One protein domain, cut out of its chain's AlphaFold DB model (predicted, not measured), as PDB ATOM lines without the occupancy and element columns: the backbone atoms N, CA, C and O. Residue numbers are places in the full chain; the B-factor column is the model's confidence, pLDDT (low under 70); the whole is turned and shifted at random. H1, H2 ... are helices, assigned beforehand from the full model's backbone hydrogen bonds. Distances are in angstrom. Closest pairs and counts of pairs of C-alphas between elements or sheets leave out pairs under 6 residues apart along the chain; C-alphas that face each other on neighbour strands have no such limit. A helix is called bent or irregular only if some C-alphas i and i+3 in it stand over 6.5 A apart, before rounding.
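This is residues 180 to 266 and 528 to 583 of the 583 residues of the protein "LanC-like protein 2" of Perkinsus olseni (UniProt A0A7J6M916). Four helices stand side by side in an up-and-down bundle, with H5 in the middle and H1, H2 and H4 packed round it. The short helix H3 packs on H2 at one end of the longest axis, and the long unnamed stretch of residues 180 to 205 reaches out to the other end, beyond H4. The printed part has 143 residues with five named helices, H1 to H5 in chain order, and no named strand; the class is all helix, though 71 residues, under half, are in named elements. The whole is compact, with a radius of gyration of the C-alphas of 15.1 A, and spans 50 by 35 by 26 A.

After residues 180 to 205 comes H1, residues 206 to 223. It is close to but not clearly touching H2, residues 234 to 246; the closest C-alphas, of Leu 220 and Cys 237, are 7.6 A apart. H2, with residues 238 to 242 alone, touches H3, residues 257 to 263, at a steep tilt of 46 degrees; the closest C-alphas, of Glu 241 and Trp 257, are 6.0 A apart. H1, with residues 208 to 216 alone, touches H4, residues 528 to 545, the same way at a shallow tilt of 23 degrees, with the C-alphas of Ala 212 and Gly 535 closest at 4.8 A. H4 has a kink of 63 degrees near residue 539 and is irregular: C-alphas 536 and 539 are 7.7 A apart. The hub is H5, residues 556 to 570, which touches H1, H2 and H4. H4 and H5 form a helical hairpin, opposite ways at a shallow tilt of 5 degrees, their closest C-alphas, of Ala 531 and Ile 563, 5.1 A apart. The closest C-alphas of H5 and H1 are those of Val 560 and Leu 213, 6.2 A; of H5 and H2, those of Ala 557 and Cys 237, 5.9 A. H3 is apart from H1, H4 and H5. In H1, H3 and H5 every O i to N i+4 pair is within hydrogen-bond range; in H2 8 of 9 are, and in H4 12 of 14.

H1 begins at C-alpha 206 (30.519, -139.466, 130.799) and is 25.9 A long. H2 is 18.5 A, H3 10.0 A and H4 22.9 A long. H5, 21.1 A long, ends at C-alpha 570 (35.798, -144.997, 130.212).

The C-alphas farthest apart, of Ser 190 and His 263, are 50.8 A apart. Residues 267 to 527 are not printed; C-alphas 266 and 528 are 36.9 A apart across this cut. The links H1 to H2, H2 to H3 and H4 to H5 are short. Residues 571 to 583, with no named element, end at the chain's last residue. Mean pLDDT of the printed part is 91.3; residues 180 to 182 and 225 to 226 are under 70.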
ATOM      1  N   MET A 180      25.355-131.792 147.045       52.34
ATOM      2  CA  MET A 180      26.681-132.264 147.479       52.34
ATOM      3  C   MET A 180      26.878-132.260 148.996       52.34
ATOM      4  O   MET A 180      27.673-133.041 149.515       52.34
ATOM      5  N   THR A 181      26.128-131.420 149.710       52.81
ATOM      6  CA  THR A 181      26.204-131.268 151.173       52.81
ATOM      7  C   THR A 181      25.105-132.033 151.917       52.81
ATOM      8  O   THR A 181      25.001-131.950 153.139       52.81
ATOM      9  N   SER A 182      24.251-132.758 151.194       66.81
ATOM     10  CA  SER A 182      23.151-133.526 151.775       66.81
ATOM     11  C   SER A 182      23.520-134.997 151.931       66.81
ATOM     12  O   SER A 182      24.092-135.591 151.016       66.81
ATOM     13  N   ARG A 183      23.113-135.599 153.058       78.94
ATOM     14  CA  ARG A 183      23.177-137.051 153.285       78.94
ATOM     15  C   ARG A 183      22.613-137.813 152.073       78.94
ATOM     16  O   ARG A 183      21.565-137.407 151.559       78.94
ATOM     17  N   PRO A 184      23.238-138.928 151.644       82.44
ATOM     18  CA  PRO A 184      22.703-139.753 150.575       82.44
ATOM     19  C   PRO A 184      21.261-140.184 150.888       82.44
ATOM     20  O   PRO A 184      21.012-140.685 151.984       82.44
ATOM     21  N   PRO A 185      20.311-140.046 149.947       76.50
ATOM     22  CA  PRO A 185      18.912-140.432 150.143       76.50
ATOM     23  C   PRO A 185      18.690-141.956 150.056       76.50
ATOM     24  O   PRO A 185      17.551-142.401 149.944       76.50
ATOM     25  N   TYR A 186      19.762-142.747 150.036       77.38
ATOM     26  CA  TYR A 186      19.729-144.183 149.786       77.38
ATOM     27  C   TYR A 186      19.411-144.999 151.030       77.38
ATOM     28  O   TYR A 186      19.739-144.614 152.154       77.38
ATOM     29  N   SER A 187      18.826-146.170 150.795       86.31
ATOM     30  CA  SER A 187      18.573-147.153 151.837       86.31
ATOM     31  C   SER A 187      19.899-147.690 152.382       86.31
ATOM     32  O   SER A 187      20.856-147.903 151.633       86.31
ATOM     33  N   ILE A 188      19.956-147.932 153.689       86.56
ATOM     34  CA  ILE A 188      21.102-148.568 154.348       86.56
ATOM     35  C   ILE A 188      20.759-150.045 154.575       86.56
ATOM     36  O   ILE A 188      19.590-150.404 154.734       86.56
ATOM     37  N   SER A 189      21.768-150.913 154.558       88.88
ATOM     38  CA  SER A 189      21.639-152.318 154.934       88.88
ATOM     39  C   SER A 189      20.938-152.476 156.289       88.88
ATOM     40  O   SER A 189      21.000-151.600 157.151       88.88
ATOM     41  N   SER A 190      20.314-153.632 156.522       86.06
ATOM     42  CA  SER A 190      19.585-153.915 157.771       86.06
ATOM     43  C   SER A 190      20.430-153.760 159.042       86.06
ATOM     44  O   SER A 190      19.885-153.546 160.118       86.06
ATOM     45  N   ASN A 191      21.757-153.861 158.924       85.00
ATOM     46  CA  ASN A 191      22.712-153.680 160.015       85.00
ATOM     47  C   ASN A 191      23.395-152.300 160.033       85.00
ATOM     48  O   ASN A 191      24.349-152.123 160.784       85.00
ATOM     49  N   GLY A 192      22.971-151.353 159.191       85.12
ATOM     50  CA  GLY A 192      23.477-149.979 159.201       85.12
ATOM     51  C   GLY A 192      24.844-149.759 158.538       85.12
ATOM     52  O   GLY A 192      25.328-148.637 158.530       85.12
ATOM     53  N   ARG A 193      25.502-150.799 158.007       86.19
ATOM     54  CA  ARG A 193      26.935-150.736 157.654       86.19
ATOM     55  C   ARG A 193      27.257-150.206 156.261       86.19
ATOM     56  O   ARG A 193      28.359-149.709 156.045       86.19
ATOM     57  N   TYR A 194      26.359-150.366 155.297       90.69
ATOM     58  CA  TYR A 194      26.609-149.966 153.912       90.69
ATOM     59  C   TYR A 194      25.317-149.535 153.229       90.69
ATOM     60  O   TYR A 194      24.232-150.016 153.557       90.69
ATOM     61  N   TYR A 195      25.430-148.624 152.270       90.19
ATOM     62  CA  TYR A 195      24.324-148.240 151.407       90.19
ATOM     63  C   TYR A 195      23.986-149.368 150.431       90.19
ATOM     64  O   TYR A 195      24.853-150.118 149.977       90.19
ATOM     65  N   ILE A 196      22.706-149.481 150.090       87.88
ATOM     66  CA  ILE A 196      22.215-150.512 149.182       87.88
ATOM     67  C   ILE A 196      22.546-150.117 147.740       87.88
ATOM     68  O   ILE A 196      21.982-149.182 147.175       87.88
ATOM     69  N   ASN A 197      23.454-150.872 147.121       85.50
ATOM     70  CA  ASN A 197      23.905-150.639 145.748       85.50
ATOM     71  C   ASN A 197      22.802-150.791 144.687       85.50
ATOM     72  O   ASN A 197      22.896-150.182 143.625       85.50
ATOM     73  N   ARG A 198      21.740-151.558 144.971       82.75
ATOM     74  CA  ARG A 198      20.589-151.752 144.071       82.75
ATOM     75  C   ARG A 198      19.824-150.460 143.795       82.75
ATOM     76  O   ARG A 198      19.108-150.395 142.802       82.75
ATOM     77  N   ASP A 199      20.007-149.449 144.638       83.94
ATOM     78  CA  ASP A 199      19.386-148.145 144.459       83.94
ATOM     79  C   ASP A 199      20.221-147.234 143.526       83.94
ATOM     80  O   ASP A 199      19.765-146.159 143.123       83.94
ATOM     81  N   LEU A 200      21.449-147.629 143.153       88.88
ATOM     82  CA  LEU A 200      22.288-146.854 142.236       88.88
ATOM     83  C   LEU A 200      21.704-146.836 140.813       88.88
ATOM     84  O   LEU A 200      21.128-147.824 140.356       88.88
ATOM     85  N   PRO A 201      21.873-145.726 140.067       90.12
ATOM     86  CA  PRO A 201      21.360-145.630 138.706       90.12
ATOM     87  C   PRO A 201      22.017-146.670 137.796       90.12
ATOM     88  O   PRO A 201      23.233-146.838 137.810       90.12
ATOM     89  N   GLU A 202      21.223-147.338 136.963       87.31
ATOM     90  CA  GLU A 202      21.729-148.345 136.022       87.31
ATOM     91  C   GLU A 202      22.627-147.730 134.934       87.31
ATOM     92  O   GLU A 202      23.652-148.305 134.562       87.31
ATOM     93  N   LEU A 203      22.270-146.532 134.459       91.81
ATOM     94  CA  LEU A 203      23.034-145.786 133.466       91.81
ATOM     95  C   LEU A 203      23.696-144.563 134.104       91.81
ATOM     96  O   LEU A 203      23.027-143.666 134.614       91.81
ATOM     97  N   VAL A 204      25.020-144.513 134.005       95.31
ATOM     98  CA  VAL A 204      25.850-143.351 134.344       95.31
ATOM     99  C   VAL A 204      26.555-142.913 133.074       95.31
ATOM    100  O   VAL A 204      27.174-143.755 132.422       95.31
ATOM    101  N   THR A 205      26.481-141.635 132.702       93.94
ATOM    102  CA  THR A 205      27.089-141.081 131.478       93.94
ATOM    103  C   THR A 205      28.452-140.431 131.744       93.94
ATOM    104  O   THR A 205      28.816-140.166 132.885       93.94
ATOM    105  N   ASP A 206      29.242-140.200 130.687       94.06
ATOM    106  CA  ASP A 206      30.519-139.466 130.799       94.06
ATOM    107  C   ASP A 206      30.303-138.027 131.295       94.06
ATOM    108  O   ASP A 206      31.079-137.510 132.095       94.06
ATOM    109  N   SER A 207      29.186-137.413 130.889       93.94
ATOM    110  CA  SER A 207      28.768-136.085 131.343       93.94
ATOM    111  C   SER A 207      28.468-136.063 132.844       93.94
ATOM    112  O   SER A 207      28.889-135.135 133.532       93.94
ATOM    113  N   ASP A 208      27.804-137.095 133.380       94.44
ATOM    114  CA  ASP A 208      27.527-137.186 134.821       94.44
ATOM    115  C   ASP A 208      28.823-137.174 135.642       94.44
ATOM    116  O   ASP A 208      28.951-136.396 136.589       94.44
ATOM    117  N   LEU A 209      29.797-138.000 135.246       96.38
ATOM    118  CA  LEU A 209      31.096-138.090 135.910       96.38
ATOM    119  C   LEU A 209      31.924-136.814 135.718       96.38
ATOM    120  O   LEU A 209      32.487-136.304 136.680       96.38
ATOM    121  N   SER A 210      31.938-136.248 134.510       96.44
ATOM    122  CA  SER A 210      32.643-134.997 134.209       96.44
ATOM    123  C   SER A 210      32.112-133.819 135.032       96.44
ATOM    124  O   SER A 210      32.883-133.008 135.544       96.44
ATOM    125  N   ASN A 211      30.792-133.705 135.184       94.06
ATOM    126  CA  ASN A 211      30.188-132.637 135.981       94.06
ATOM    127  C   ASN A 211      30.490-132.814 137.473       94.06
ATOM    128  O   ASN A 211      30.816-131.837 138.146       94.06
ATOM    129  N   ALA A 212      30.432-134.051 137.973       94.12
ATOM    130  CA  ALA A 212      30.803-134.354 139.349       94.12
ATOM    131  C   ALA A 212      32.284-134.044 139.625       94.12
ATOM    132  O   ALA A 212      32.592-133.384 140.616       94.12
ATOM    133  N   LEU A 213      33.188-134.435 138.717       96.75
ATOM    134  CA  LEU A 213      34.619-134.156 138.834       96.75
ATOM    135  C   LEU A 213      34.900-132.651 138.906       96.75
ATOM    136  O   LEU A 213      35.603-132.205 139.808       96.75
ATOM    137  N   LYS A 214      34.302-131.848 138.010       95.38
ATOM    138  CA  LYS A 214      34.445-130.377 138.030       95.38
ATOM    139  C   LYS A 214      34.040-129.781 139.372       95.38
ATOM    140  O   LYS A 214      34.749-128.922 139.893       95.38
ATOM    141  N   ALA A 215      32.911-130.228 139.918       91.75
ATOM    142  CA  ALA A 215      32.399-129.715 141.178       91.75
ATOM    143  C   ALA A 215      33.324-130.074 142.353       91.75
ATOM    144  O   ALA A 215      33.721-129.185 143.106       91.75
ATOM    145  N   LEU A 216      33.732-131.345 142.472       94.81
ATOM    146  CA  LEU A 216      34.626-131.774 143.550       94.81
ATOM    147  C   LEU A 216      36.016-131.143 143.451       94.81
ATOM    148  O   LEU A 216      36.550-130.735 144.477       94.81
ATOM    149  N   LEU A 217      36.583-130.997 142.248       95.12
ATOM    150  CA  LEU A 217      37.858-130.297 142.057       95.12
ATOM    151  C   LEU A 217      37.772-128.841 142.519       95.12
ATOM    152  O   LEU A 217      38.710-128.348 143.141       95.12
ATOM    153  N   GLY A 218      36.656-128.153 142.253       92.31
ATOM    154  CA  GLY A 218      36.414-126.800 142.759       92.31
ATOM    155  C   GLY A 218      36.476-126.737 144.287       92.31
ATOM    156  O   GLY A 218      37.226-125.933 144.840       92.31
ATOM    157  N   THR A 219      35.754-127.636 144.963       92.94
ATOM    158  CA  THR A 219      35.762-127.742 146.430       92.94
ATOM    159  C   THR A 219      37.143-128.117 146.970       92.94
ATOM    160  O   THR A 219      37.638-127.470 147.894       92.94
ATOM    161  N   LEU A 220      37.797-129.124 146.387       94.12
ATOM    162  CA  LEU A 220      39.103-129.605 146.827       94.12
ATOM    163  C   LEU A 220      40.164-128.505 146.713       94.12
ATOM    164  O   LEU A 220      40.875-128.222 147.672       94.12
ATOM    165  N   ARG A 221      40.232-127.822 145.566       91.94
ATOM    166  CA  ARG A 221      41.202-126.745 145.308       91.94
ATOM    167  C   ARG A 221      41.032-125.545 146.235       91.94
ATOM    168  O   ARG A 221      42.024-124.856 146.478       91.94
ATOM    169  N   ALA A 222      39.811-125.289 146.708       90.25
ATOM    170  CA  ALA A 222      39.505-124.205 147.637       90.25
ATOM    171  C   ALA A 222      39.896-124.523 149.091       90.25
ATOM    172  O   ALA A 222      40.159-123.596 149.850       90.25
ATOM    173  N   ASN A 223      39.959-125.805 149.467       88.88
ATOM    174  CA  ASN A 223      40.167-126.230 150.856       88.88
ATOM    175  C   ASN A 223      41.504-126.952 151.103       88.88
ATOM    176  O   ASN A 223      41.948-127.053 152.248       88.88
ATOM    177  N   ALA A 224      42.180-127.426 150.051       78.38
ATOM    178  CA  ALA A 224      43.493-128.054 150.146       78.38
ATOM    179  C   ALA A 224      44.537-127.038 150.638       78.38
ATOM    180  O   ALA A 224      45.015-126.199 149.874       78.38
ATOM    181  N   SER A 225      44.865-127.109 151.925       67.62
ATOM    182  CA  SER A 225      45.747-126.142 152.590       67.62
ATOM    183  C   SER A 225      46.743-126.767 153.566       67.62
ATOM    184  O   SER A 225      47.689-126.087 153.957       67.62
ATOM    185  N   ASP A 226      46.594-128.048 153.922       66.81
ATOM    186  CA  ASP A 226      47.438-128.682 154.938       66.81
ATOM    187  C   ASP A 226      48.758-129.218 154.337       66.81
ATOM    188  O   ASP A 226      48.719-130.148 153.521       66.81
ATOM    189  N   PRO A 227      49.942-128.652 154.647       72.06
ATOM    190  CA  PRO A 227      51.217-129.237 154.232       72.06
ATOM    191  C   PRO A 227      51.371-130.628 154.858       72.06
ATOM    192  O   PRO A 227      51.333-130.769 156.073       72.06
ATOM    193  N   GLY A 228      51.580-131.674 154.056       88.56
ATOM    194  CA  GLY A 228      51.632-133.015 154.636       88.56
ATOM    195  C   GLY A 228      51.892-134.141 153.650       88.56
ATOM    196  O   GLY A 228      52.293-133.908 152.514       88.56
ATOM    197  N   SER A 229      51.698-135.364 154.133       95.75
ATOM    198  CA  SER A 229      51.949-136.611 153.411       95.75
ATOM    199  C   SER A 229      50.999-136.800 152.214       95.75
ATOM    200  O   SER A 229      50.070-136.015 152.018       95.75
ATOM    201  N   ILE A 230      51.227-137.823 151.383       97.50
ATOM    202  CA  ILE A 230      50.268-138.181 150.322       97.50
ATOM    203  C   ILE A 230      48.973-138.723 150.932       97.50
ATOM    204  O   ILE A 230      47.896-138.480 150.395       97.50
ATOM    205  N   TYR A 231      49.073-139.428 152.059       97.56
ATOM    206  CA  TYR A 231      47.945-140.091 152.692       97.56
ATOM    207  C   TYR A 231      46.887-139.085 153.178       97.56
ATOM    208  O   TYR A 231      45.753-139.081 152.686       97.56
ATOM    209  N   VAL A 232      47.286-138.169 154.068       95.00
ATOM    210  CA  VAL A 232      46.382-137.205 154.723       95.00
ATOM    211  C   VAL A 232      46.609-135.732 154.353       95.00
ATOM    212  O   VAL A 232      45.787-134.885 154.699       95.00
ATOM    213  N   GLY A 233      47.694-135.399 153.648       93.56
ATOM    214  CA  GLY A 233      48.106-134.014 153.397       93.56
ATOM    215  C   GLY A 233      47.943-133.520 151.956       93.56
ATOM    216  O   GLY A 233      47.444-134.204 151.062       93.56
ATOM    217  N   SER A 234      48.410-132.291 151.714       92.62
ATOM    218  CA  SER A 234      48.323-131.609 150.412       92.62
ATOM    219  C   SER A 234      49.112-132.263 149.281       92.62
ATOM    220  O   SER A 234      48.769-132.025 148.123       92.62
ATOM    221  N   LEU A 235      50.117-133.102 149.563       95.56
ATOM    222  CA  LEU A 235      50.782-133.876 148.508       95.56
ATOM    223  C   LEU A 235      49.814-134.874 147.855       95.56
ATOM    224  O   LEU A 235      49.917-135.111 146.654       95.56
ATOM    225  N   GLY A 236      48.824-135.381 148.595       95.94
ATOM    226  CA  GLY A 236      47.748-136.203 148.036       95.94
ATOM    227  C   GLY A 236      46.834-135.412 147.096       95.94
ATOM    228  O   GLY A 236      46.476-135.891 146.024       95.94
ATOM    229  N   CYS A 237      46.521-134.160 147.438       94.31
ATOM    230  CA  CYS A 237      45.773-133.257 146.555       94.31
ATOM    231  C   CYS A 237      46.585-132.851 145.318       94.31
ATOM    232  O   CYS A 237      46.032-132.612 144.248       94.31
ATOM    233  N   LEU A 238      47.907-132.740 145.448       94.50
ATOM    234  CA  LEU A 238      48.776-132.481 144.305       94.50
ATOM    235  C   LEU A 238      48.817-133.684 143.357       94.50
ATOM    236  O   LEU A 238      48.837-133.501 142.141       94.50
ATOM    237  N   LEU A 239      48.771-134.901 143.906       95.69
ATOM    238  CA  LEU A 239      48.736-136.135 143.128       95.69
ATOM    239  C   LEU A 239      47.491-136.224 142.229       95.69
ATOM    240  O   LEU A 239      47.613-136.716 141.113       95.69
ATOM    241  N   THR A 240      46.333-135.688 142.636       95.81
ATOM    242  CA  THR A 240      45.156-135.618 141.742       95.81
ATOM    243  C   THR A 240      45.390-134.673 140.555       95.81
ATOM    244  O   THR A 240      45.006-134.977 139.435       95.81
ATOM    245  N   GLU A 241      46.106-133.554 140.740       94.69
ATOM    246  CA  GLU A 241      46.460-132.670 139.610       94.69
ATOM    247  C   GLU A 241      47.439-133.346 138.636       94.69
ATOM    248  O   GLU A 241      47.280-133.225 137.420       94.69
ATOM    249  N   LEU A 242      48.416-134.097 139.159       95.31
ATOM    250  CA  LEU A 242      49.306-134.928 138.344       95.31
ATOM    251  C   LEU A 242      48.524-136.021 137.597       95.31
ATOM    252  O   LEU A 242      48.774-136.262 136.415       95.31
ATOM    253  N   ALA A 243      47.550-136.655 138.251       95.44
ATOM    254  CA  ALA A 243      46.711-137.682 137.646       95.44
ATOM    255  C   ALA A 243      45.881-137.136 136.472       95.44
ATOM    256  O   ALA A 243      45.814-137.782 135.427       95.44
ATOM    257  N   LEU A 244      45.319-135.924 136.582       95.44
ATOM    258  CA  LEU A 244      44.620-135.270 135.467       95.44
ATOM    259  C   LEU A 244      45.510-135.108 134.233       95.44
ATOM    260  O   LEU A 244      45.066-135.380 133.116       95.44
ATOM    261  N   GLU A 245      46.755-134.668 134.422       93.06
ATOM    262  CA  GLU A 245      47.714-134.543 133.323       93.06
ATOM    263  C   GLU A 245      48.063-135.912 132.737       93.06
ATOM    264  O   GLU A 245      47.984-136.096 131.522       93.06
ATOM    265  N   HIS A 246      48.382-136.882 133.595       92.88
ATOM    266  CA  HIS A 246      48.760-138.229 133.181       92.88
ATOM    267  C   HIS A 246      47.650-138.935 132.393       92.88
ATOM    268  O   HIS A 246      47.920-139.580 131.382       92.88
ATOM    269  N   TYR A 247      46.393-138.764 132.807       94.50
ATOM    270  CA  TYR A 247      45.238-139.321 132.110       94.50
ATOM    271  C   TYR A 247      44.760-138.469 130.928       94.50
ATOM    272  O   TYR A 247      43.703-138.742 130.358       94.50
ATOM    273  N   GLY A 248      45.476-137.414 130.534       92.75
ATOM    274  CA  GLY A 248      45.058-136.547 129.431       92.75
ATOM    275  C   GLY A 248      43.701-135.865 129.657       92.75
ATOM    276  O   GLY A 248      43.023-135.494 128.700       92.75
ATOM    277  N   LEU A 249      43.291-135.701 130.918       93.94
ATOM    278  CA  LEU A 249      42.071-135.018 131.355       93.94
ATOM    279  C   LEU A 249      42.321-133.502 131.471       93.94
ATOM    280  O   LEU A 249      41.946-132.846 132.450       93.94
ATOM    281  N   HIS A 250      42.997-132.933 130.467       91.12
ATOM    282  CA  HIS A 250      43.492-131.555 130.472       91.12
ATOM    283  C   HIS A 250      42.375-130.512 130.581       91.12
ATOM    284  O   HIS A 250      42.620-129.400 131.038       91.12
ATOM    285  N   GLU A 251      41.138-130.855 130.213       93.44
ATOM    286  CA  GLU A 251      39.989-129.965 130.371       93.44
ATOM    287  C   GLU A 251      39.597-129.714 131.838       93.44
ATOM    288  O   GLU A 251      38.823-128.795 132.118       93.44
ATOM    289  N   PHE A 252      40.111-130.520 132.772       94.00
ATOM    290  CA  PHE A 252      39.913-130.350 134.213       94.00
ATOM    291  C   PHE A 252      41.165-129.826 134.926       94.00
ATOM    292  O   PHE A 252      41.053-129.302 136.043       94.00
ATOM    293  N   ALA A 253      42.341-129.953 134.304       85.62
ATOM    294  CA  ALA A 253      43.604-129.470 134.843       85.62
ATOM    295  C   ALA A 253      43.586-127.935 134.934       85.62
ATOM    296  O   ALA A 253      43.295-127.240 133.961       85.62
ATOM    297  N   ALA A 254      43.875-127.396 136.120       80.94
ATOM    298  CA  ALA A 254      43.880-125.947 136.353       80.94
ATOM    299  C   ALA A 254      45.164-125.439 137.020       80.94
ATOM    300  O   ALA A 254      45.324-124.233 137.208       80.94
ATOM    301  N   ARG A 255      46.058-126.345 137.423       82.56
ATOM    302  CA  ARG A 255      47.278-126.038 138.166       82.56
ATOM    303  C   ARG A 255      48.451-126.779 137.538       82.56
ATOM    304  O   ARG A 255      48.337-127.957 137.226       82.56
ATOM    305  N   ASP A 256      49.578-126.090 137.394       90.56
ATOM    306  CA  ASP A 256      50.845-126.731 137.045       90.56
ATOM    307  C   ASP A 256      51.418-127.377 138.310       90.56
ATOM    308  O   ASP A 256      52.087-126.727 139.122       90.56
ATOM    309  N   TRP A 257      51.094-128.655 138.513       93.31
ATOM    310  CA  TRP A 257      51.542-129.410 139.681       93.31
ATOM    311  C   TRP A 257      53.075-129.474 139.752       93.31
ATOM    312  O   TRP A 257      53.643-129.412 140.844       93.31
ATOM    313  N   SER A 258      53.745-129.525 138.593       94.56
ATOM    314  CA  SER A 258      55.201-129.609 138.484       94.56
ATOM    315  C   SER A 258      55.860-128.310 138.956       94.56
ATOM    316  O   SER A 258      56.861-128.327 139.674       94.56
ATOM    317  N   ALA A 259      55.277-127.157 138.620       94.69
ATOM    318  CA  ALA A 259      55.713-125.876 139.155       94.69
ATOM    319  C   ALA A 259      55.426-125.784 140.657       94.69
ATOM    320  O   ALA A 259      56.294-125.336 141.406       94.69
ATOM    321  N   ILE A 260      54.258-126.236 141.120       93.38
ATOM    322  CA  ILE A 260      53.906-126.215 142.548       93.38
ATOM    323  C   ILE A 260      54.917-127.019 143.371       93.38
ATOM    324  O   ILE A 260      55.447-126.490 144.349       93.38
ATOM    325  N   ILE A 261      55.240-128.256 142.972       95.12
ATOM    326  CA  ILE A 261      56.186-129.081 143.734       95.12
ATOM    327  C   ILE A 261      57.592-128.476 143.731       95.12
ATOM    328  O   ILE A 261      58.205-128.393 144.796       95.12
ATOM    329  N   ARG A 262      58.075-127.958 142.590       95.44
ATOM    330  CA  ARG A 262      59.418-127.354 142.478       95.44
ATOM    331  C   ARG A 262      59.604-126.112 143.351       95.44
ATOM    332  O   ARG A 262      60.713-125.866 143.813       95.44
ATOM    333  N   HIS A 263      58.543-125.342 143.591       93.56
ATOM    334  CA  HIS A 263      58.592-124.144 144.441       93.56
ATOM    335  C   HIS A 263      58.132-124.400 145.883       93.56
ATOM    336  O   HIS A 263      58.183-123.497 146.719       93.56
ATOM    337  N   SER A 264      57.668-125.613 146.191       92.06
ATOM    338  CA  SER A 264      57.257-125.978 147.544       92.06
ATOM    339  C   SER A 264      58.465-126.168 148.463       92.06
ATOM    340  O   SER A 264      59.545-126.592 148.048       92.06
ATOM    341  N   ARG A 265      58.281-125.877 149.754       90.81
ATOM    342  CA  ARG A 265      59.311-126.133 150.763       90.81
ATOM    343  C   ARG A 265      59.493-127.641 150.927       90.81
ATOM    344  O   ARG A 265      58.558-128.316 151.347       90.81
ATOM    345  N   ALA A 266      60.703-128.135 150.676       91.00
ATOM    346  CA  ALA A 266      61.048-129.535 150.897       91.00
ATOM    347  C   ALA A 266      60.883-129.910 152.386       91.00
ATOM    348  O   ALA A 266      61.566-129.326 153.238       91.00
ATOM    349  N   ARG A 528      31.517-146.988 137.486       98.12
ATOM    350  CA  ARG A 528      30.829-145.720 137.165       98.12
ATOM    351  C   ARG A 528      29.736-145.374 138.171       98.12
ATOM    352  O   ARG A 528      29.565-144.202 138.497       98.12
ATOM    353  N   GLN A 529      29.000-146.366 138.663       97.38
ATOM    354  CA  GLN A 529      27.969-146.152 139.679       97.38
ATOM    355  C   GLN A 529      28.579-145.686 141.009       97.38
ATOM    356  O   GLN A 529      28.090-144.723 141.601       97.38
ATOM    357  N   PHE A 530      29.676-146.315 141.439       97.69
ATOM    358  CA  PHE A 530      30.406-145.941 142.654       97.69
ATOM    359  C   PHE A 530      31.068-144.564 142.518       97.69
ATOM    360  O   PHE A 530      30.910-143.724 143.401       97.69
ATOM    361  N   ALA A 531      31.720-144.289 141.388       97.38
ATOM    362  CA  ALA A 531      32.320-142.992 141.091       97.38
ATOM    363  C   ALA A 531      31.275-141.867 141.069       97.38
ATOM    364  O   ALA A 531      31.507-140.797 141.622       97.38
ATOM    365  N   LEU A 532      30.088-142.100 140.498       95.69
ATOM    366  CA  LEU A 532      29.007-141.113 140.538       95.69
ATOM    367  C   LEU A 532      28.487-140.887 141.962       95.69
ATOM    368  O   LEU A 532      28.171-139.753 142.323       95.69
ATOM    369  N   PHE A 533      28.382-141.942 142.771       95.25
ATOM    370  CA  PHE A 533      28.011-141.815 144.178       95.25
ATOM    371  C   PHE A 533      29.053-140.990 144.949       95.25
ATOM    372  O   PHE A 533      28.682-140.032 145.629       95.25
ATOM    373  N   ALA A 534      30.344-141.286 144.772       95.25
ATOM    374  CA  ALA A 534      31.448-140.493 145.313       95.25
ATOM    375  C   ALA A 534      31.384-139.035 144.824       95.25
ATOM    376  O   ALA A 534      31.529-138.105 145.606       95.25
ATOM    377  N   GLY A 535      31.051-138.824 143.552       93.44
ATOM    378  CA  GLY A 535      30.838-137.514 142.943       93.44
ATOM    379  C   GLY A 535      29.715-136.696 143.573       93.44
ATOM    380  O   GLY A 535      29.833-135.485 143.738       93.44
ATOM    381  N   ARG A 536      28.608-137.356 143.922       90.94
ATOM    382  CA  ARG A 536      27.413-136.698 144.464       90.94
ATOM    383  C   ARG A 536      27.487-136.453 145.961       90.94
ATOM    384  O   ARG A 536      26.957-135.447 146.402       90.94
ATOM    385  N   TYR A 537      28.096-137.356 146.722       92.62
ATOM    386  CA  TYR A 537      28.045-137.323 148.188       92.62
ATOM    387  C   TYR A 537      29.420-137.303 148.845       92.62
ATOM    388  O   TYR A 537      29.501-137.261 150.068       92.62
ATOM    389  N   GLY A 538      30.501-137.338 148.065       93.50
ATOM    390  CA  GLY A 538      31.862-137.421 148.583       93.50
ATOM    391  C   GLY A 538      32.219-136.253 149.491       93.50
ATOM    392  O   GLY A 538      32.878-136.469 150.501       93.50
ATOM    393  N   GLN A 539      31.724-135.047 149.193       93.62
ATOM    394  CA  GLN A 539      31.911-133.891 150.069       93.62
ATOM    395  C   GLN A 539      31.245-134.116 151.427       93.62
ATOM    396  O   GLN A 539      31.940-134.119 152.437       93.62
ATOM    397  N   TRP A 540      29.936-134.388 151.452       93.00
ATOM    398  CA  TRP A 540      29.223-134.665 152.699       93.00
ATOM    399  C   TRP A 540      29.836-135.831 153.484       93.00
ATOM    400  O   TRP A 540      30.032-135.710 154.689       93.00
ATOM    401  N   LEU A 541      30.166-136.944 152.818       94.00
ATOM    402  CA  LEU A 541      30.797-138.101 153.457       94.00
ATOM    403  C   LEU A 541      32.127-137.721 154.104       94.00
ATOM    404  O   LEU A 541      32.396-138.132 155.226       94.00
ATOM    405  N   SER A 542      32.950-136.942 153.406       94.69
ATOM    406  CA  SER A 542      34.263-136.562 153.919       94.69
ATOM    407  C   SER A 542      34.148-135.561 155.066       94.69
ATOM    408  O   SER A 542      34.753-135.765 156.105       94.69
ATOM    409  N   GLU A 543      33.327-134.519 154.926       93.56
ATOM    410  CA  GLU A 543      33.136-133.497 155.967       93.56
ATOM    411  C   GLU A 543      32.424-134.037 157.215       93.56
ATOM    412  O   GLU A 543      32.579-133.471 158.294       93.56
ATOM    413  N   SER A 544      31.649-135.118 157.084       93.44
ATOM    414  CA  SER A 544      30.905-135.699 158.209       93.44
ATOM    415  C   SER A 544      31.671-136.787 158.962       93.44
ATOM    416  O   SER A 544      31.369-137.003 160.132       93.44
ATOM    417  N   PHE A 545      32.590-137.510 158.307       94.00
ATOM    418  CA  PHE A 545      33.157-138.747 158.869       94.00
ATOM    419  C   PHE A 545      34.667-138.916 158.718       94.00
ATOM    420  O   PHE A 545      35.204-139.832 159.330       94.00
ATOM    421  N   ALA A 546      35.344-138.123 157.884       93.25
ATOM    422  CA  ALA A 546      36.792-138.233 157.733       93.25
ATOM    423  C   ALA A 546      37.498-137.241 158.661       93.25
ATOM    424  O   ALA A 546      37.135-136.064 158.696       93.25
ATOM    425  N   ASP A 547      38.555-137.692 159.333       92.75
ATOM    426  CA  ASP A 547      39.374-136.839 160.201       92.75
ATOM    427  C   ASP A 547      40.090-135.752 159.393       92.75
ATOM    428  O   ASP A 547      40.234-134.606 159.834       92.75
ATOM    429  N   ARG A 548      40.494-136.084 158.159       94.25
ATOM    430  CA  ARG A 548      41.029-135.140 157.171       94.25
ATOM    431  C   ARG A 548      40.113-135.074 155.941       94.25
ATOM    432  O   ARG A 548      40.409-135.712 154.925       94.25
ATOM    433  N   PRO A 549      39.040-134.253 155.968       94.44
ATOM    434  CA  PRO A 549      37.983-134.234 154.949       94.44
ATOM    435  C   PRO A 549      38.422-133.971 153.510       94.44
ATOM    436  O   PRO A 549      37.707-134.320 152.578       94.44
ATOM    437  N   TYR A 550      39.580-133.354 153.291       95.31
ATOM    438  CA  TYR A 550      40.060-133.009 151.949       95.31
ATOM    439  C   TYR A 550      41.279-133.830 151.518       95.31
ATOM    440  O   TYR A 550      41.843-133.566 150.462       95.31
ATOM    441  N   SER A 551      41.674-134.826 152.311       96.31
ATOM    442  CA  SER A 551      42.809-135.696 152.011       96.31
ATOM    443  C   SER A 551      42.509-136.749 150.944       96.31
ATOM    444  O   SER A 551      41.355-136.965 150.561       96.31
ATOM    445  N   LEU A 552      43.559-137.425 150.469       97.75
ATOM    446  CA  LEU A 552      43.459-138.471 149.454       97.75
ATOM    447  C   LEU A 552      42.945-139.796 150.028       97.75
ATOM    448  O   LEU A 552      42.048-140.409 149.450       97.75
ATOM    449  N   TYR A 553      43.470-140.247 151.168       97.81
ATOM    450  CA  TYR A 553      43.127-141.573 151.687       97.81
ATOM    451  C   TYR A 553      41.906-141.588 152.607       97.81
ATOM    452  O   TYR A 553      41.252-142.626 152.683       97.81
ATOM    453  N   GLU A 554      41.505-140.463 153.198       96.12
ATOM    454  CA  GLU A 554      40.301-140.398 154.049       96.12
ATOM    455  C   GLU A 554      39.172-139.581 153.404       96.12
ATOM    456  O   GLU A 554      37.990-139.918 153.524       96.12
ATOM    457  N   GLY A 555      39.537-138.531 152.665       94.94
ATOM    458  CA  GLY A 555      38.617-137.471 152.277       94.94
ATOM    459  C   GLY A 555      38.329-137.323 150.781       94.94
ATOM    460  O   GLY A 555      38.352-138.262 149.980       94.94
ATOM    461  N   LEU A 556      38.020-136.080 150.414       96.69
ATOM    462  CA  LEU A 556      37.475-135.678 149.124       96.69
ATOM    463  C   LEU A 556      38.418-135.938 147.946       96.69
ATOM    464  O   LEU A 556      37.939-136.231 146.850       96.69
ATOM    465  N   ALA A 557      39.736-135.848 148.146       97.50
ATOM    466  CA  ALA A 557      40.685-136.108 147.066       97.50
ATOM    467  C   ALA A 557      40.650-137.580 146.626       97.50
ATOM    468  O   ALA A 557      40.834-137.857 145.445       97.50
ATOM    469  N   GLY A 558      40.300-138.519 147.513       97.94
ATOM    470  CA  GLY A 558      40.074-139.912 147.116       97.94
ATOM    471  C   GLY A 558      38.819-140.108 146.263       97.94
ATOM    472  O   GLY A 558      38.821-140.917 145.334       97.94
ATOM    473  N   ALA A 559      37.763-139.325 146.508       97.69
ATOM    474  CA  ALA A 559      36.588-139.307 145.636       97.69
ATOM    475  C   ALA A 559      36.920-138.732 144.251       97.69
ATOM    476  O   ALA A 559      36.454-139.257 143.241       97.69
ATOM    477  N   VAL A 560      37.746-137.681 144.201       98.19
ATOM    478  CA  VAL A 560      38.271-137.104 142.954       98.19
ATOM    479  C   VAL A 560      39.077-138.151 142.181       98.19
ATOM    480  O   VAL A 560      38.707-138.464 141.050       98.19
ATOM    481  N   ALA A 561      40.073-138.774 142.818       98.31
ATOM    482  CA  ALA A 561      40.908-139.827 142.233       98.31
ATOM    483  C   ALA A 561      40.080-140.974 141.625       98.31
ATOM    484  O   ALA A 561      40.322-141.416 140.500       98.31
ATOM    485  N   ALA A 562      39.042-141.420 142.339       97.75
ATOM    486  CA  ALA A 562      38.135-142.457 141.858       97.75
ATOM    487  C   ALA A 562      37.393-142.061 140.572       97.75
ATOM    488  O   ALA A 562      37.222-142.892 139.671       97.75
ATOM    489  N   ILE A 563      36.942-140.809 140.463       98.19
ATOM    490  CA  ILE A 563      36.251-140.317 139.266       98.19
ATOM    491  C   ILE A 563      37.238-140.125 138.116       98.19
ATOM    492  O   ILE A 563      36.906-140.500 136.992       98.19
ATOM    493  N   GLU A 564      38.437-139.607 138.385       97.56
ATOM    494  CA  GLU A 564      39.515-139.451 137.400       97.56
ATOM    495  C   GLU A 564      39.864-140.792 136.752       97.56
ATOM    496  O   GLU A 564      39.734-140.937 135.536       97.56
ATOM    497  N   ALA A 565      40.185-141.805 137.563       97.88
ATOM    498  CA  ALA A 565      40.493-143.144 137.069       97.88
ATOM    499  C   ALA A 565      39.306-143.759 136.306       97.88
ATOM    500  O   ALA A 565      39.476-144.369 135.251       97.88
ATOM    501  N   THR A 566      38.073-143.567 136.785       97.94
ATOM    502  CA  THR A 566      36.878-144.107 136.116       97.94
ATOM    503  C   THR A 566      36.604-143.432 134.766       97.94
ATOM    504  O   THR A 566      36.209-144.103 133.805       97.94
ATOM    505  N   LEU A 567      36.805-142.114 134.663       97.38
ATOM    506  CA  LEU A 567      36.710-141.368 133.405       97.38
ATOM    507  C   LEU A 567      37.815-141.788 132.433       97.38
ATOM    508  O   LEU A 567      37.524-142.053 131.267       97.38
ATOM    509  N   ALA A 568      39.049-141.925 132.912       96.69
ATOM    510  CA  ALA A 568      40.174-142.398 132.115       96.69
ATOM    511  C   ALA A 568      39.905-143.801 131.533       96.69
ATOM    512  O   ALA A 568      39.961-143.987 130.315       96.69
ATOM    513  N   ALA A 569      39.471-144.757 132.366       96.31
ATOM    514  CA  ALA A 569      39.075-146.098 131.915       96.31
ATOM    515  C   ALA A 569      37.914-146.059 130.911       96.31
ATOM    516  O   ALA A 569      37.902-146.784 129.919       96.31
ATOM    517  N   THR A 570      36.927-145.188 131.138       94.75
ATOM    518  CA  THR A 570      35.798-144.997 130.212       94.75
ATOM    519  C   THR A 570      36.262-144.555 128.830       94.75
ATOM    520  O   THR A 570      35.680-144.966 127.823       94.75
ATOM    521  N   ARG A 571      37.293-143.710 128.789       94.19
ATOM    522  CA  ARG A 571      37.883-143.154 127.572       94.19
ATOM    523  C   ARG A 571      38.934-144.078 126.947       94.19
ATOM    524  O   ARG A 571      39.573-143.686 125.977       94.19
ATOM    525  N   GLY A 572      39.063-145.308 127.449       91.94
ATOM    526  CA  GLY A 572      39.908-146.350 126.870       91.94
ATOM    527  C   GLY A 572      41.373-146.275 127.284       91.94
ATOM    528  O   GLY A 572      42.213-146.811 126.569       91.94
ATOM    529  N   GLN A 573      41.694-145.606 128.392       90.56
ATOM    530  CA  GLN A 573      43.040-145.667 128.953       90.56
ATOM    531  C   GLN A 573      43.235-146.926 129.791       90.56
ATOM    532  O   GLN A 573      42.347-147.335 130.542       90.56
ATOM    533  N   ASP A 574      44.430-147.497 129.684       83.69
ATOM    534  CA  ASP A 574      44.845-148.676 130.432       83.69
ATOM    535  C   ASP A 574      45.589-148.292 131.717       83.69
ATOM    536  O   ASP A 574      46.170-147.215 131.827       83.69
ATOM    537  N   TYR A 575      45.601-149.204 132.694       80.00
ATOM    538  CA  TYR A 575      46.371-149.086 133.947       80.00
ATOM    539  C   TYR A 575      46.075-147.834 134.789       80.00
ATOM    540  O   TYR A 575      46.894-147.414 135.607       80.00
ATOM    541  N   VAL A 576      44.871-147.289 134.647       87.19
ATOM    542  CA  VAL A 576      44.460-146.001 135.217       87.19
ATOM    543  C   VAL A 576      44.397-145.957 136.743       87.19
ATOM    544  O   VAL A 576      44.134-144.901 137.289       87.19
ATOM    545  N   THR A 577      44.602-147.051 137.474       91.62
ATOM    546  CA  THR A 577      44.618-147.011 138.947       91.62
ATOM    547  C   THR A 577      46.018-146.870 139.539       91.62
ATOM    548  O   THR A 577      46.144-146.383 140.657       91.62
ATOM    549  N   ARG A 578      47.070-147.196 138.773       91.12
ATOM    550  CA  ARG A 578      48.455-147.288 139.271       91.12
ATOM    551  C   ARG A 578      49.081-145.956 139.688       91.12
ATOM    552  O   ARG A 578      50.069-145.962 140.413       91.12
ATOM    553  N   MET A 579      48.533-144.824 139.232       93.19
ATOM    554  CA  MET A 579      49.001-143.494 139.652       93.19
ATOM    555  C   MET A 579      48.849-143.298 141.164       93.19
ATOM    556  O   MET A 579      49.671-142.630 141.787       93.19
ATOM    557  N   PHE A 580      47.814-143.897 141.755       96.31
ATOM    558  CA  PHE A 580      47.517-143.789 143.175       96.31
ATOM    559  C   PHE A 580      48.129-144.990 143.914       96.31
ATOM    560  O   PHE A 580      47.721-146.124 143.653       96.31
ATOM    561  N   PRO A 581      49.108-144.786 144.818       93.62
ATOM    562  CA  PRO A 581      49.863-145.895 145.395       93.62
ATOM    563  C   PRO A 581      48.986-146.943 146.098       93.62
ATOM    564  O   PRO A 581      48.067-146.633 146.853       93.62
ATOM    565  N   GLY A 582      49.268-148.221 145.860       88.31
ATOM    566  CA  GLY A 582      48.483-149.321 146.426       88.31
ATOM    567  C   GLY A 582      47.220-149.696 145.640       88.31
ATOM    568  O   GLY A 582      46.460-150.531 146.138       88.31
ATOM    569  N   PHE A 583      47.010-149.138 144.438       90.38
ATOM    570  CA  PHE A 583      45.944-149.519 143.495       90.38
ATOM    571  C   PHE A 583      46.446-149.926 142.100       90.38
ATOM    572  O   PHE A 583      47.667-149.842 141.824       90.38
TER     573      PHE A 583